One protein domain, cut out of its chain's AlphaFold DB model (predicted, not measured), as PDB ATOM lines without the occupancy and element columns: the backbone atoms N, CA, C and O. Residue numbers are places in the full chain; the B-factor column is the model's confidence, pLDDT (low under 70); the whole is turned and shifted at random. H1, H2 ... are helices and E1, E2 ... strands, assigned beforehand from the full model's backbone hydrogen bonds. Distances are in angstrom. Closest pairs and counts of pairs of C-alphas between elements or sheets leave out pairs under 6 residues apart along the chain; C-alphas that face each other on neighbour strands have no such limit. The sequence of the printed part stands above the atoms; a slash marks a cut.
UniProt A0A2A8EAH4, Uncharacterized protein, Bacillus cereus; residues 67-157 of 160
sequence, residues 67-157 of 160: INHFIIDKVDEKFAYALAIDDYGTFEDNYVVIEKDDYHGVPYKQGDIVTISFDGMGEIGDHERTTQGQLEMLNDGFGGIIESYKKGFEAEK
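What this domain is: This is residues 67 to 157 of the 160 residues of an uncharacterized protein of Bacillus cereus (UniProt A0A2A8EAH4). A curled, strongly twisted sheet folds back on itself like part of a barrel, and helix H1 leaves it as a long arm, with residues 143 to 157 sticking out. The antiparallel order is E3 E2 E1 E4 E5; along the chain, five strands precede H1. The printed part, 91 residues, mixed in class, is loose, with a radius of gyration of the C-alphas of 15.5 A, spanning 52 by 27 by 24 A.

Where its parts are: Find C-alpha 67 at (15.648, 104.416, 100.371); there E1, residues 67 to 75, begins its 21.3 A, bending by 58 degrees at residue 72. E2 is residues 79 to 84, E3 96 to 99, E4 113 to 118, E5 124 to 129. H1, residues 132 to 155, runs 34.7 A to C-alpha 155 at (48.310, 96.023, 107.917).

How they stand to each other: In this folded sheet, two leaves face each other, E3 E2 and E4 E5, with E1 as hinge. E1 E2 E3 form a meander, each strand the antiparallel neighbour of the one before; E4, antiparallel neighbour of E1, completes a Greek key. Within hydrogen-bond range, look for N 70 and O 114, 2.8 A, between E1 and E4; in the hairpins, N 73 and O 81, 2.9 A, for E1 and E2, N 98 and O 80, 3.0 A, for E2 and E3, and N 115 and O 128, 2.8 A, for E4 and E5. H1 only grazes the sheet, with residues 134 to 138; every O i to N i+4 pair in it is within range.

The domain as a whole: The farthest C-alphas, Gly 105 and Lys 157, are 53.4 A apart. The printed part has no cut; links E2 to E3 and E3 to E4 are long. Look for pLDDT under 70 at residues 87 to 93 and 157.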
ATOM      1  N   ILE A  67      16.075 105.816 100.254       81.19
ATOM      2  CA  ILE A  67      15.648 104.416 100.371       81.19
ATOM      3  C   ILE A  67      16.640 103.721 101.290       81.19
ATOM      4  O   ILE A  67      17.821 103.666 100.961       81.19
ATOM      5  N   ASN A  68      16.148 103.194 102.409       86.94
ATOM      6  CA  ASN A  68      16.957 102.478 103.394       86.94
ATOM      7  C   ASN A  68      16.337 101.114 103.708       86.94
ATOM      8  O   ASN A  68      15.138 100.890 103.489       86.94
ATOM      9  N   HIS A  69      17.157 100.214 104.245       89.44
ATOM     10  CA  HIS A  69      16.742  98.867 104.609       89.44
ATOM     11  C   HIS A  69      16.669  98.709 106.122       89.44
ATOM     12  O   HIS A  69      17.572  99.092 106.867       89.44
ATOM     13  N   PHE A  70      15.582  98.096 106.578       92.12
ATOM     14  CA  PHE A  70      15.278  97.925 107.989       92.12
ATOM     15  C   PHE A  70      14.927  96.476 108.294       92.12
ATOM     16  O   PHE A  70      14.417  95.752 107.443       92.12
ATOM     17  N   ILE A  71      15.159  96.064 109.534       93.50
ATOM     18  CA  ILE A  71      14.676  94.799 110.078       93.50
ATOM     19  C   ILE A  71      13.491  95.069 110.999       93.50
ATOM     20  O   ILE A  71      13.557  95.924 111.882       93.50
ATOM     21  N   ILE A  72      12.401  94.329 110.815       96.31
ATOM     22  CA  ILE A  72      11.265  94.383 111.731       96.31
ATOM     23  C   ILE A  72      11.668  93.725 113.048       96.31
ATOM     24  O   ILE A  72      11.916  92.521 113.107       96.31
ATOM     25  N   ASP A  73      11.696  94.500 114.123       95.94
ATOM     26  CA  ASP A  73      12.028  94.002 115.458       95.94
ATOM     27  C   ASP A  73      10.790  93.464 116.182       95.94
ATOM     28  O   ASP A  73      10.830  92.428 116.843       95.94
ATOM     29  N   LYS A  74       9.646  94.138 116.024       95.69
ATOM     30  CA  LYS A  74       8.375  93.722 116.629       95.69
ATOM     31  C   LYS A  74       7.177  94.240 115.842       95.69
ATOM     32  O   LYS A  74       7.276  95.217 115.103       95.69
ATOM     33  N   VAL A  75       6.034  93.590 116.041       96.88
ATOM     34  CA  VAL A  75       4.751  93.930 115.410       96.88
ATOM     35  C   VAL A  75       3.660  93.880 116.476       96.88
ATOM     36  O   VAL A  75       3.627  92.938 117.271       96.88
ATOM     37  N   ASP A  76       2.791  94.888 116.507       95.94
ATOM     38  CA  ASP A  76       1.608  94.919 117.370       95.94
ATOM     39  C   ASP A  76       0.307  94.724 116.561       95.94
ATOM     40  O   ASP A  76       0.303  94.133 115.478       95.94
ATOM     41  N   GLU A  77      -0.840  95.130 117.108       93.75
ATOM     42  CA  GLU A  77      -2.123  94.987 116.416       93.75
ATOM     43  C   GLU A  77      -2.220  95.829 115.134       93.75
ATOM     44  O   GLU A  77      -2.954  95.434 114.225       93.75
ATOM     45  N   LYS A  78      -1.496  96.952 115.048       94.94
ATOM     46  CA  LYS A  78      -1.633  97.968 113.991       94.94
ATOM     47  C   LYS A  78      -0.333  98.310 113.271       94.94
ATOM     48  O   LYS A  78      -0.385  98.670 112.099       94.94
ATOM     49  N   PHE A  79       0.804  98.210 113.947       96.94
ATOM     50  CA  PHE A  79       2.074  98.730 113.459       96.94
ATOM     51  C   PHE A  79       3.192  97.696 113.524       96.94
ATOM     52  O   PHE A  79       3.208  96.808 114.383       96.94
ATOM     53  N   ALA A  80       4.161  97.857 112.628       96.94
ATOM     54  CA  ALA A  80       5.450  97.193 112.681       96.94
ATOM     55  C   ALA A  80       6.543  98.215 113.030       96.94
ATOM     56  O   ALA A  80       6.512  99.361 112.582       96.94
ATOM     57  N   TYR A  81       7.496  97.797 113.860       95.56
ATOM     58  CA  TYR A  81       8.577  98.637 114.370       95.56
ATOM     59  C   TYR A  81       9.889  98.152 113.765       95.56
ATOM     60  O   TYR A  81      10.299  97.011 114.002       95.56
ATOM     61  N   ALA A  82      10.524  99.011 112.977       93.88
ATOM     62  CA  ALA A  82      11.661  98.675 112.139       93.88
ATOM     63  C   ALA A  82      12.940  99.368 112.635       93.88
ATOM     64  O   ALA A  82      12.920 100.552 112.969       93.88
ATOM     65  N   LEU A  83      14.043  98.623 112.693       91.44
ATOM     66  CA  LEU A  83      15.382  99.112 113.038       91.44
ATOM     67  C   LEU A  83      16.244  99.171 111.781       91.44
ATOM     68  O   LEU A  83      16.194  98.250 110.968       91.44
ATOM     69  N   ALA A  84      17.026 100.233 111.615       88.06
ATOM     70  CA  ALA A  84      17.857 100.402 110.428       88.06
ATOM     71  C   ALA A  84      18.988  99.358 110.371       88.06
ATOM     72  O   ALA A  84      19.590  99.032 111.394       88.06
ATOM     73  N   ILE A  85      19.267  98.831 109.175       82.69
ATOM     74  CA  ILE A  85      20.351  97.866 108.924       82.69
ATOM     75  C   ILE A  85      21.560  98.562 108.292       82.69
ATOM     76  O   ILE A  85      22.694  98.292 108.681       82.69
ATOM     77  N   ASP A  86      21.328  99.427 107.302       70.38
ATOM     78  CA  ASP A  86      22.350 100.036 106.439       70.38
ATOM     79  C   ASP A  86      22.568 101.534 106.695       70.38
ATOM     80  O   ASP A  86      23.076 102.257 105.837       70.38
ATOM     81  N   ASP A  87      22.217 102.002 107.890       64.75
ATOM     82  CA  ASP A  87      22.259 103.417 108.224       64.75
ATOM     83  C   ASP A  87      23.564 103.840 108.923       64.75
ATOM     84  O   ASP A  87      23.989 103.268 109.925       64.75
ATOM     85  N   TYR A  88      24.182 104.898 108.393       59.12
ATOM     86  CA  TYR A  88      25.434 105.503 108.859       59.12
ATOM     87  C   TYR A  88      25.222 106.511 110.006       59.12
ATOM     88  O   TYR A  88      25.896 107.544 110.049       59.12
ATOM     89  N   GLY A  89      24.290 106.244 110.922       58.44
ATOM     90  CA  GLY A  89      24.106 107.062 112.125       58.44
ATOM     91  C   GLY A  89      22.837 107.920 112.196       58.44
ATOM     92  O   GLY A  89      22.725 108.760 113.086       58.44
ATOM     93  N   THR A  90      21.884 107.769 111.274       64.31
ATOM     94  CA  THR A  90      20.697 108.644 111.176       64.31
ATOM     95  C   THR A  90      19.559 108.236 112.129       64.31
ATOM     96  O   THR A  90      18.816 109.087 112.617       64.31
ATOM     97  N   PHE A  91      19.432 106.946 112.429       65.62
ATOM     98  CA  PHE A  91      18.310 106.299 113.112       65.62
ATOM     99  C   PHE A  91      18.758 105.445 114.312       65.62
ATOM    100  O   PHE A  91      17.951 104.674 114.825       65.62
ATOM    101  N   GLU A  92      20.010 105.585 114.775       59.12
ATOM    102  CA  GLU A  92      20.695 104.674 115.723       59.12
ATOM    103  C   GLU A  92      19.887 104.276 116.972       59.12
ATOM    104  O   GLU A  92      20.039 103.154 117.449       59.12
ATOM    105  N   ASP A  93      18.982 105.136 117.454       62.47
ATOM    106  CA  ASP A  93      18.224 104.902 118.690       62.47
ATOM    107  C   ASP A  93      16.691 104.875 118.522       62.47
ATOM    108  O   ASP A  93      15.968 104.782 119.517       62.47
ATOM    109  N   ASN A  94      16.156 104.958 117.295       78.19
ATOM    110  CA  ASN A  94      14.711 105.088 117.075       78.19
ATOM    111  C   ASN A  94      14.152 104.043 116.108       78.19
ATOM    112  O   ASN A  94      14.688 103.804 115.029       78.19
ATOM    113  N   TYR A  95      12.997 103.480 116.467       87.81
ATOM    114  CA  TYR A  95      12.205 102.697 115.526       87.81
ATOM    115  C   TYR A  95      11.596 103.598 114.456       87.81
ATOM    116  O   TYR A  95      10.981 104.619 114.771       87.81
ATOM    117  N   VAL A  96      11.654 103.139 113.211       91.19
ATOM    118  CA  VAL A  96      10.736 103.590 112.167       91.19
ATOM    119  C   VAL A  96       9.449 102.783 112.312       91.19
ATOM    120  O   VAL A  96       9.474 101.552 112.321       91.19
ATOM    121  N   VAL A  97       8.323 103.471 112.496       93.56
ATOM    122  CA  VAL A  97       7.013 102.842 112.701       93.56
ATOM    123  C   VAL A  97       6.236 102.896 111.392       93.56
ATOM    124  O   VAL A  97       5.984 103.981 110.878       93.56
ATOM    125  N   ILE A  98       5.855 101.730 110.876       94.75
ATOM    126  CA  ILE A  98       5.104 101.576 109.621       94.75
ATOM    127  C   ILE A  98       3.810 100.799 109.853       94.75
ATOM    128  O   ILE A  98       3.629 100.166 110.902       94.75
ATOM    129  N   GLU A  99       2.899 100.839 108.880       95.31
ATOM    130  CA  GLU A  99       1.706  99.997 108.923       95.31
ATOM    131  C   GLU A  99       2.097  98.515 108.969       95.31
ATOM    132  O   GLU A  99       3.108  98.080 108.415       95.31
ATOM    133  N   LYS A 100       1.304  97.723 109.694       94.81
ATOM    134  CA  LYS A 100       1.571  96.296 109.900       94.81
ATOM    135  C   LYS A 100       1.542  95.481 108.607       94.81
ATOM    136  O   LYS A 100       2.217  94.455 108.552       94.81
ATOM    137  N   ASP A 101       0.734  95.874 107.634       94.12
ATOM    138  CA  ASP A 101       0.536  95.125 106.399       94.12
ATOM    139  C   ASP A 101       1.342  95.761 105.263       94.12
ATOM    140  O   ASP A 101       1.473  96.981 105.191       94.12
ATOM    141  N   ASP A 102       1.902  94.934 104.381       89.75
ATOM    142  CA  ASP A 102       2.565  95.430 103.175       89.75
ATOM    143  C   ASP A 102       1.553  95.894 102.108       89.75
ATOM    144  O   ASP A 102       0.336  95.762 102.265       89.75
ATOM    145  N   TYR A 103       2.057  96.382 100.970       83.25
ATOM    146  CA  TYR A 103       1.237  96.796  99.822       83.25
ATOM    147  C   TYR A 103       0.252  95.711  99.322       83.25
ATOM    148  O   TYR A 103      -0.758  96.019  98.686       83.25
ATOM    149  N   HIS A 104       0.509  94.432  99.611       86.25
ATOM    150  CA  HIS A 104      -0.352  93.306  99.249       86.25
ATOM    151  C   HIS A 104      -1.307  92.873 100.374       86.25
ATOM    152  O   HIS A 104      -2.026  91.882 100.212       86.25
ATOM    153  N   GLY A 105      -1.348  93.598 101.493       90.19
ATOM    154  CA  GLY A 105      -2.167  93.269 102.657       90.19
ATOM    155  C   GLY A 105      -1.623  92.088 103.464       90.19
ATOM    156  O   GLY A 105      -2.384  91.425 104.170       90.19
ATOM    157  N   VAL A 106      -0.333  91.766 103.318       92.81
ATOM    158  CA  VAL A 106       0.306  90.663 104.037       92.81
ATOM    159  C   VAL A 106       1.050  91.220 105.251       92.81
ATOM    160  O   VAL A 106       2.021  91.964 105.070       92.81
ATOM    161  N   PRO A 107       0.687  90.810 106.480       94.25
ATOM    162  CA  PRO A 107       1.291  91.346 107.692       94.25
ATOM    163  C   PRO A 107       2.784  91.052 107.750       94.25
ATOM    164  O   PRO A 107       3.224  89.931 107.467       94.25
ATOM    165  N   TYR A 108       3.568  92.046 108.150       96.81
ATOM    166  CA  TYR A 108       4.962  91.876 108.529       96.81
ATOM    167  C   TYR A 108       5.093  90.991 109.770       96.81
ATOM    168  O   TYR A 108       4.192  90.891 110.609       96.81
ATOM    169  N   LYS A 109       6.253  90.348 109.896       96.25
ATOM    170  CA  LYS A 109       6.657  89.597 111.088       96.25
ATOM    171  C   LYS A 109       8.050  90.023 111.534       96.25
ATOM    172  O   LYS A 109       8.835  90.529 110.739       96.25
ATOM    173  N   GLN A 110       8.364  89.763 112.801       96.75
ATOM    174  CA  GLN A 110       9.713  89.950 113.325       96.75
ATOM    175  C   GLN A 110      10.743  89.212 112.454       96.75
ATOM    176  O   GLN A 110      10.553  88.043 112.105       96.75
ATOM    177  N   GLY A 111      11.825  89.910 112.116       93.56
ATOM    178  CA  GLY A 111      12.898  89.438 111.251       93.56
ATOM    179  C   GLY A 111      12.665  89.649 109.754       93.56
ATOM    180  O   GLY A 111      13.586  89.388 108.982       93.56
ATOM    181  N   ASP A 112      11.487  90.117 109.323       95.00
ATOM    182  CA  ASP A 112      11.316  90.562 107.938       95.00
ATOM    183  C   ASP A 112      12.257  91.742 107.663       95.00
ATOM    184  O   ASP A 112      12.384  92.651 108.485       95.00
ATOM    185  N   ILE A 113      12.904  91.718 106.498       93.69
ATOM    186  CA  ILE A 113      13.696  92.842 106.004       93.69
ATOM    187  C   ILE A 113      12.807  93.642 105.061       93.69
ATOM    188  O   ILE A 113      12.183  93.082 104.151       93.69
ATOM    189  N   VAL A 114      12.715  94.936 105.325       93.88
ATOM    190  CA  VAL A 114      11.836  95.854 104.616       93.88
ATOM    191  C   VAL A 114      12.627  97.018 104.053       93.88
ATOM    192  O   VAL A 114      13.555  97.534 104.673       93.88
ATOM    193  N   THR A 115      12.231  97.433 102.863       91.81
ATOM    194  CA  THR A 115      12.731  98.625 102.200       91.81
ATOM    195  C   THR A 115      11.724  99.731 102.467       91.81
ATOM    196  O   THR A 115      10.546  99.572 102.149       91.81
ATOM    197  N   ILE A 116      12.173 100.824 103.082       90.50
ATOM    198  CA  ILE A 116      11.328 101.978 103.403       90.50
ATOM    199  C   ILE A 116      11.868 103.182 102.645       90.50
ATOM    200  O   ILE A 116      13.069 103.470 102.685       90.50
ATOM    201  N   SER A 117      10.970 103.867 101.944       88.12
ATOM    202  CA  SER A 117      11.269 105.129 101.283       88.12
ATOM    203  C   SER A 117      10.904 106.312 102.174       88.12
ATOM    204  O   SER A 117       9.931 106.270 102.925       88.12
ATOM    205  N   PHE A 118      11.697 107.371 102.079       86.31
ATOM    206  CA  PHE A 118      11.483 108.637 102.767       86.31
ATOM    207  C   PHE A 118      11.495 109.752 101.747       86.31
ATOM    208  O   PHE A 118      12.328 109.722 100.847       86.31
ATOM    209  N   ASP A 119      10.623 110.736 101.887       83.38
ATOM    210  CA  ASP A 119      10.681 111.937 101.065       83.38
ATOM    211  C   ASP A 119      11.864 112.845 101.467       83.38
ATOM    212  O   ASP A 119      12.601 112.578 102.424       83.38
ATOM    213  N   GLY A 120      12.056 113.954 100.749       74.38
ATOM    214  CA  GLY A 120      13.163 114.878 101.027       74.38
ATOM    215  C   GLY A 120      13.066 115.633 102.357       74.38
ATOM    216  O   GLY A 120      13.988 116.372 102.701       74.38
ATOM    217  N   MET A 121      11.960 115.476 103.088       76.94
ATOM    218  CA  MET A 121      11.748 116.011 104.434       76.94
ATOM    219  C   MET A 121      11.920 114.936 105.518       76.94
ATOM    220  O   MET A 121      11.883 115.265 106.705       76.94
ATOM    221  N   GLY A 122      12.151 113.678 105.130       76.50
ATOM    222  CA  GLY A 122      12.259 112.543 106.040       76.50
ATOM    223  C   GLY A 122      10.910 111.949 106.447       76.50
ATOM    224  O   GLY A 122      10.863 111.162 107.394       76.50
ATOM    225  N   GLU A 123       9.815 112.306 105.770       83.81
ATOM    226  CA  GLU A 123       8.515 111.666 105.975       83.81
ATOM    227  C   GLU A 123       8.483 110.296 105.290       83.81
ATOM    228  O   GLU A 123       9.048 110.111 104.213       83.81
ATOM    229  N   ILE A 124       7.825 109.324 105.924       87.81
ATOM    230  CA  ILE A 124       7.719 107.956 105.406       87.81
ATOM    231  C   ILE A 124       6.823 107.952 104.162       87.81
ATOM    232  O   ILE A 124       5.687 108.428 104.208       87.81
ATOM    233  N   GLY A 125       7.339 107.393 103.069       86.50
ATOM    234  CA  GLY A 125       6.593 107.084 101.854       86.50
ATOM    235  C   GLY A 125       6.137 105.625 101.835       86.50
ATOM    236  O   GLY A 125       5.491 105.142 102.762       86.50
ATOM    237  N   ASP A 126       6.498 104.910 100.773       88.69
ATOM    238  CA  ASP A 126       6.183 103.493 100.599       88.69
ATOM    239  C   ASP A 126       7.106 102.586 101.428       88.69
ATOM    240  O   ASP A 126       8.293 102.888 101.620       88.69
ATOM    241  N   HIS A 127       6.569 101.440 101.854       91.50
ATOM    242  CA  HIS A 127       7.312 100.362 102.497       91.50
ATOM    243  C   HIS A 127       6.927  98.992 101.922       91.50
ATOM    244  O   HIS A 127       5.753  98.661 101.749       91.50
ATOM    245  N   GLU A 128       7.926  98.157 101.652       92.50
ATOM    246  CA  GLU A 128       7.731  96.814 101.101       92.50
ATOM    247  C   GLU A 128       8.782  95.833 101.622       92.50
ATOM    248  O   GLU A 128       9.779  96.223 102.224       92.50
ATOM    249  N   ARG A 129       8.560  94.530 101.420       94.12
ATOM    250  CA  ARG A 129       9.587  93.528 101.728       94.12
ATOM    251  C   ARG A 129      10.745  93.677 100.757       94.12
ATOM    252  O   ARG A 129      10.541  93.697  99.547       94.12
ATOM    253  N   THR A 130      11.955  93.708 101.296       91.12
ATOM    254  CA  THR A 130      13.163  93.805 100.485       91.12
ATOM    255  C   THR A 130      13.269  92.607  99.551       91.12
ATOM    256  O   THR A 130      13.124  91.450  99.955       91.12
ATOM    257  N   THR A 131      13.518  92.887  98.277       89.56
ATOM    258  CA  THR A 131      13.640  91.855  97.247       89.56
ATOM    259  C   THR A 131      14.933  91.058  97.413       89.56
ATOM    260  O   THR A 131      15.923  91.543  97.960       89.56
ATOM    261  N   GLN A 132      14.968  89.837  96.873       89.62
ATOM    262  CA  GLN A 132      16.176  89.007  96.923       89.62
ATOM    263  C   GLN A 132      17.398  89.712  96.307       89.62
ATOM    264  O   GLN A 132      18.474  89.675  96.893       89.62
ATOM    265  N   GLY A 133      17.234  90.397  95.171       88.06
ATOM    266  CA  GLY A 133      18.341  91.118  94.536       88.06
ATOM    267  C   GLY A 133      18.887  92.260  95.401       88.06
ATOM    268  O   GLY A 133      20.096  92.465  95.451       88.06
ATOM    269  N   GLN A 134      18.023  92.970  96.134       86.50
ATOM    270  CA  GLN A 134      18.456  93.996  97.092       86.50
ATOM    271  C   GLN A 134      19.188  93.381  98.293       86.50
ATOM    272  O   GLN A 134      20.203  93.920  98.727       86.50
ATOM    273  N   LEU A 135      18.730  92.229  98.797       86.50
ATOM    274  CA  LEU A 135      19.424  91.503  99.867       86.50
ATOM    275  C   LEU A 135      20.824  91.048  99.443       86.50
ATOM    276  O   LEU A 135      21.763  91.145 100.231       86.50
ATOM    277  N   GLU A 136      20.976  90.573  98.207       87.75
ATOM    278  CA  GLU A 136      22.276  90.202  97.640       87.75
ATOM    279  C   GLU A 136      23.210  91.419  97.569       87.75
ATOM    280  O   GLU A 136      24.344  91.345  98.041       87.75
ATOM    281  N   MET A 137      22.714  92.571  97.099       85.56
ATOM    282  CA  MET A 137      23.480  93.826  97.079       85.56
ATOM    283  C   MET A 137      23.915  94.283  98.478       85.56
ATOM    284  O   MET A 137      25.065  94.687  98.659       85.56
ATOM    285  N   LEU A 138      23.023  94.206  99.472       83.06
ATOM    286  CA  LEU A 138      23.351  94.520 100.866       83.06
ATOM    287  C   LEU A 138      24.448  93.597 101.396       83.06
ATOM    288  O   LEU A 138      25.432  94.063 101.971       83.06
ATOM    289  N   ASN A 139      24.294  92.288 101.187       84.62
ATOM    290  CA  ASN A 139      25.256  91.291 101.642       84.62
ATOM    291  C   ASN A 139      26.646  91.513 101.026       84.62
ATOM    292  O   ASN A 139      27.648  91.460 101.741       84.62
ATOM    293  N   ASP A 140      26.712  91.818  99.730       86.31
ATOM    294  CA  ASP A 140      27.967  92.129  99.043       86.31
ATOM    295  C   ASP A 140      28.608  93.417  99.587       86.31
ATOM    296  O   ASP A 140      29.815  93.451  99.851       86.31
ATOM    297  N   GLY A 141      27.802  94.456  99.826       82.50
ATOM    298  CA  GLY A 141      28.249  95.716 100.423       82.50
ATOM    299  C   GLY A 141      28.861  95.525 101.813       82.50
ATOM    300  O   GLY A 141      30.005  95.926 102.052       82.50
ATOM    301  N   PHE A 142      28.149  94.845 102.716       82.12
ATOM    302  CA  PHE A 142      28.670  94.509 104.046       82.12
ATOM    303  C   PHE A 142      29.909  93.615 103.970       82.12
ATOM    304  O   PHE A 142      30.870  93.833 104.711       82.12
ATOM    305  N   GLY A 143      29.927  92.643 103.055       83.06
ATOM    306  CA  GLY A 143      31.082  91.784 102.813       83.06
ATOM    307  C   GLY A 143      32.340  92.586 102.473       83.06
ATOM    308  O   GLY A 143      33.387  92.378 103.092       83.06
ATOM    309  N   GLY A 144      32.226  93.557 101.563       82.38
ATOM    310  CA  GLY A 144      33.326  94.446 101.180       82.38
ATOM    311  C   GLY A 144      33.816  95.347 102.320       82.38
ATOM    312  O   GLY A 144      35.026  95.543 102.478       82.38
ATOM    313  N   ILE A 145      32.905  95.849 103.160       81.88
ATOM    314  CA  ILE A 145      33.255  96.629 104.360       81.88
ATOM    315  C   ILE A 145      34.027  95.754 105.356       81.88
ATOM    316  O   ILE A 145      35.111  96.128 105.808       81.88
ATOM    317  N   ILE A 146      33.516  94.559 105.658       82.81
ATOM    318  CA  ILE A 146      34.164  93.609 106.574       82.81
ATOM    319  C   ILE A 146      35.553  93.216 106.054       82.81
ATOM    320  O   ILE A 146      36.508  93.151 106.831       82.81
ATOM    321  N   GLU A 147      35.689  92.954 104.754       85.62
ATOM    322  CA  GLU A 147      36.981  92.634 104.143       85.62
ATOM    323  C   GLU A 147      37.963  93.810 104.245       85.62
ATOM    324  O   GLU A 147      39.127  93.611 104.599       85.62
ATOM    325  N   SER A 148      37.491  95.034 104.002       82.81
ATOM    326  CA  SER A 148      38.282  96.261 104.161       82.81
ATOM    327  C   SER A 148      38.816  96.413 105.587       82.81
ATOM    328  O   SER A 148      40.013  96.647 105.770       82.81
ATOM    329  N   TYR A 149      37.971  96.193 106.600       83.56
ATOM    330  CA  TYR A 149      38.402  96.215 108.000       83.56
ATOM    331  C   TYR A 149      39.443  95.136 108.308       83.56
ATOM    332  O   TYR A 149      40.463  95.434 108.928       83.56
ATOM    333  N   LYS A 150      39.233  93.894 107.850       86.31
ATOM    334  CA  LYS A 150      40.201  92.799 108.049       86.31
ATOM    335  C   LYS A 150      41.578  93.149 107.482       86.31
ATOM    336  O   LYS A 150      42.574  92.965 108.177       86.31
ATOM    337  N   LYS A 151      41.633  93.713 106.269       86.19
ATOM    338  CA  LYS A 151      42.888  94.175 105.647       86.19
ATOM    339  C   LYS A 151      43.562  95.280 106.458       86.19
ATOM    340  O   LYS A 151      44.776  95.239 106.631       86.19
ATOM    341  N   GLY A 152      42.790  96.237 106.979       83.31
ATOM    342  CA  GLY A 152      43.300  97.279 107.876       83.31
ATOM    343  C   GLY A 152      43.967  96.693 109.125       83.31
ATOM    344  O   GLY A 152      45.127  96.993 109.400       83.31
ATOM    345  N   PHE A 153      43.291  95.768 109.816       81.19
ATOM    346  CA  PHE A 153      43.853  95.087 110.990       81.19
ATOM    347  C   PHE A 153      45.103  94.257 110.675       81.19
ATOM    348  O   PHE A 153      46.000  94.144 111.508       81.19
ATOM    349  N   GLU A 154      45.174  93.636 109.497       80.44
ATOM    350  CA  GLU A 154      46.365  92.900 109.064       80.44
ATOM    351  C   GLU A 154      47.546  93.828 108.757       80.44
ATOM    352  O   GLU A 154      48.680  93.474 109.079       80.44
ATOM    353  N   ALA A 155      47.291  95.014 108.200       72.94
ATOM    354  CA  ALA A 155      48.310  96.023 107.917       72.94
ATOM    355  C   ALA A 155      48.858  96.709 109.184       72.94
ATOM    356  O   ALA A 155      50.014  97.126 109.200       72.94
ATOM    357  N   GLU A 156      48.056  96.805 110.248       70.56
ATOM    358  CA  GLU A 156      48.457  97.382 111.541       70.56
ATOM    359  C   GLU A 156      49.264  96.427 112.432       70.56
ATOM    360  O   GLU A 156      49.818  96.849 113.450       70.56
ATOM    361  N   LYS A 157      49.375  95.140 112.073       63.59
ATOM    362  CA  LYS A 157      50.253  94.226 112.808       63.59
ATOM    363  C   LYS A 157      51.706  94.675 112.611       63.59
ATOM    364  O   LYS A 157      52.172  94.695 111.470       63.59
TER     365      LYS A 157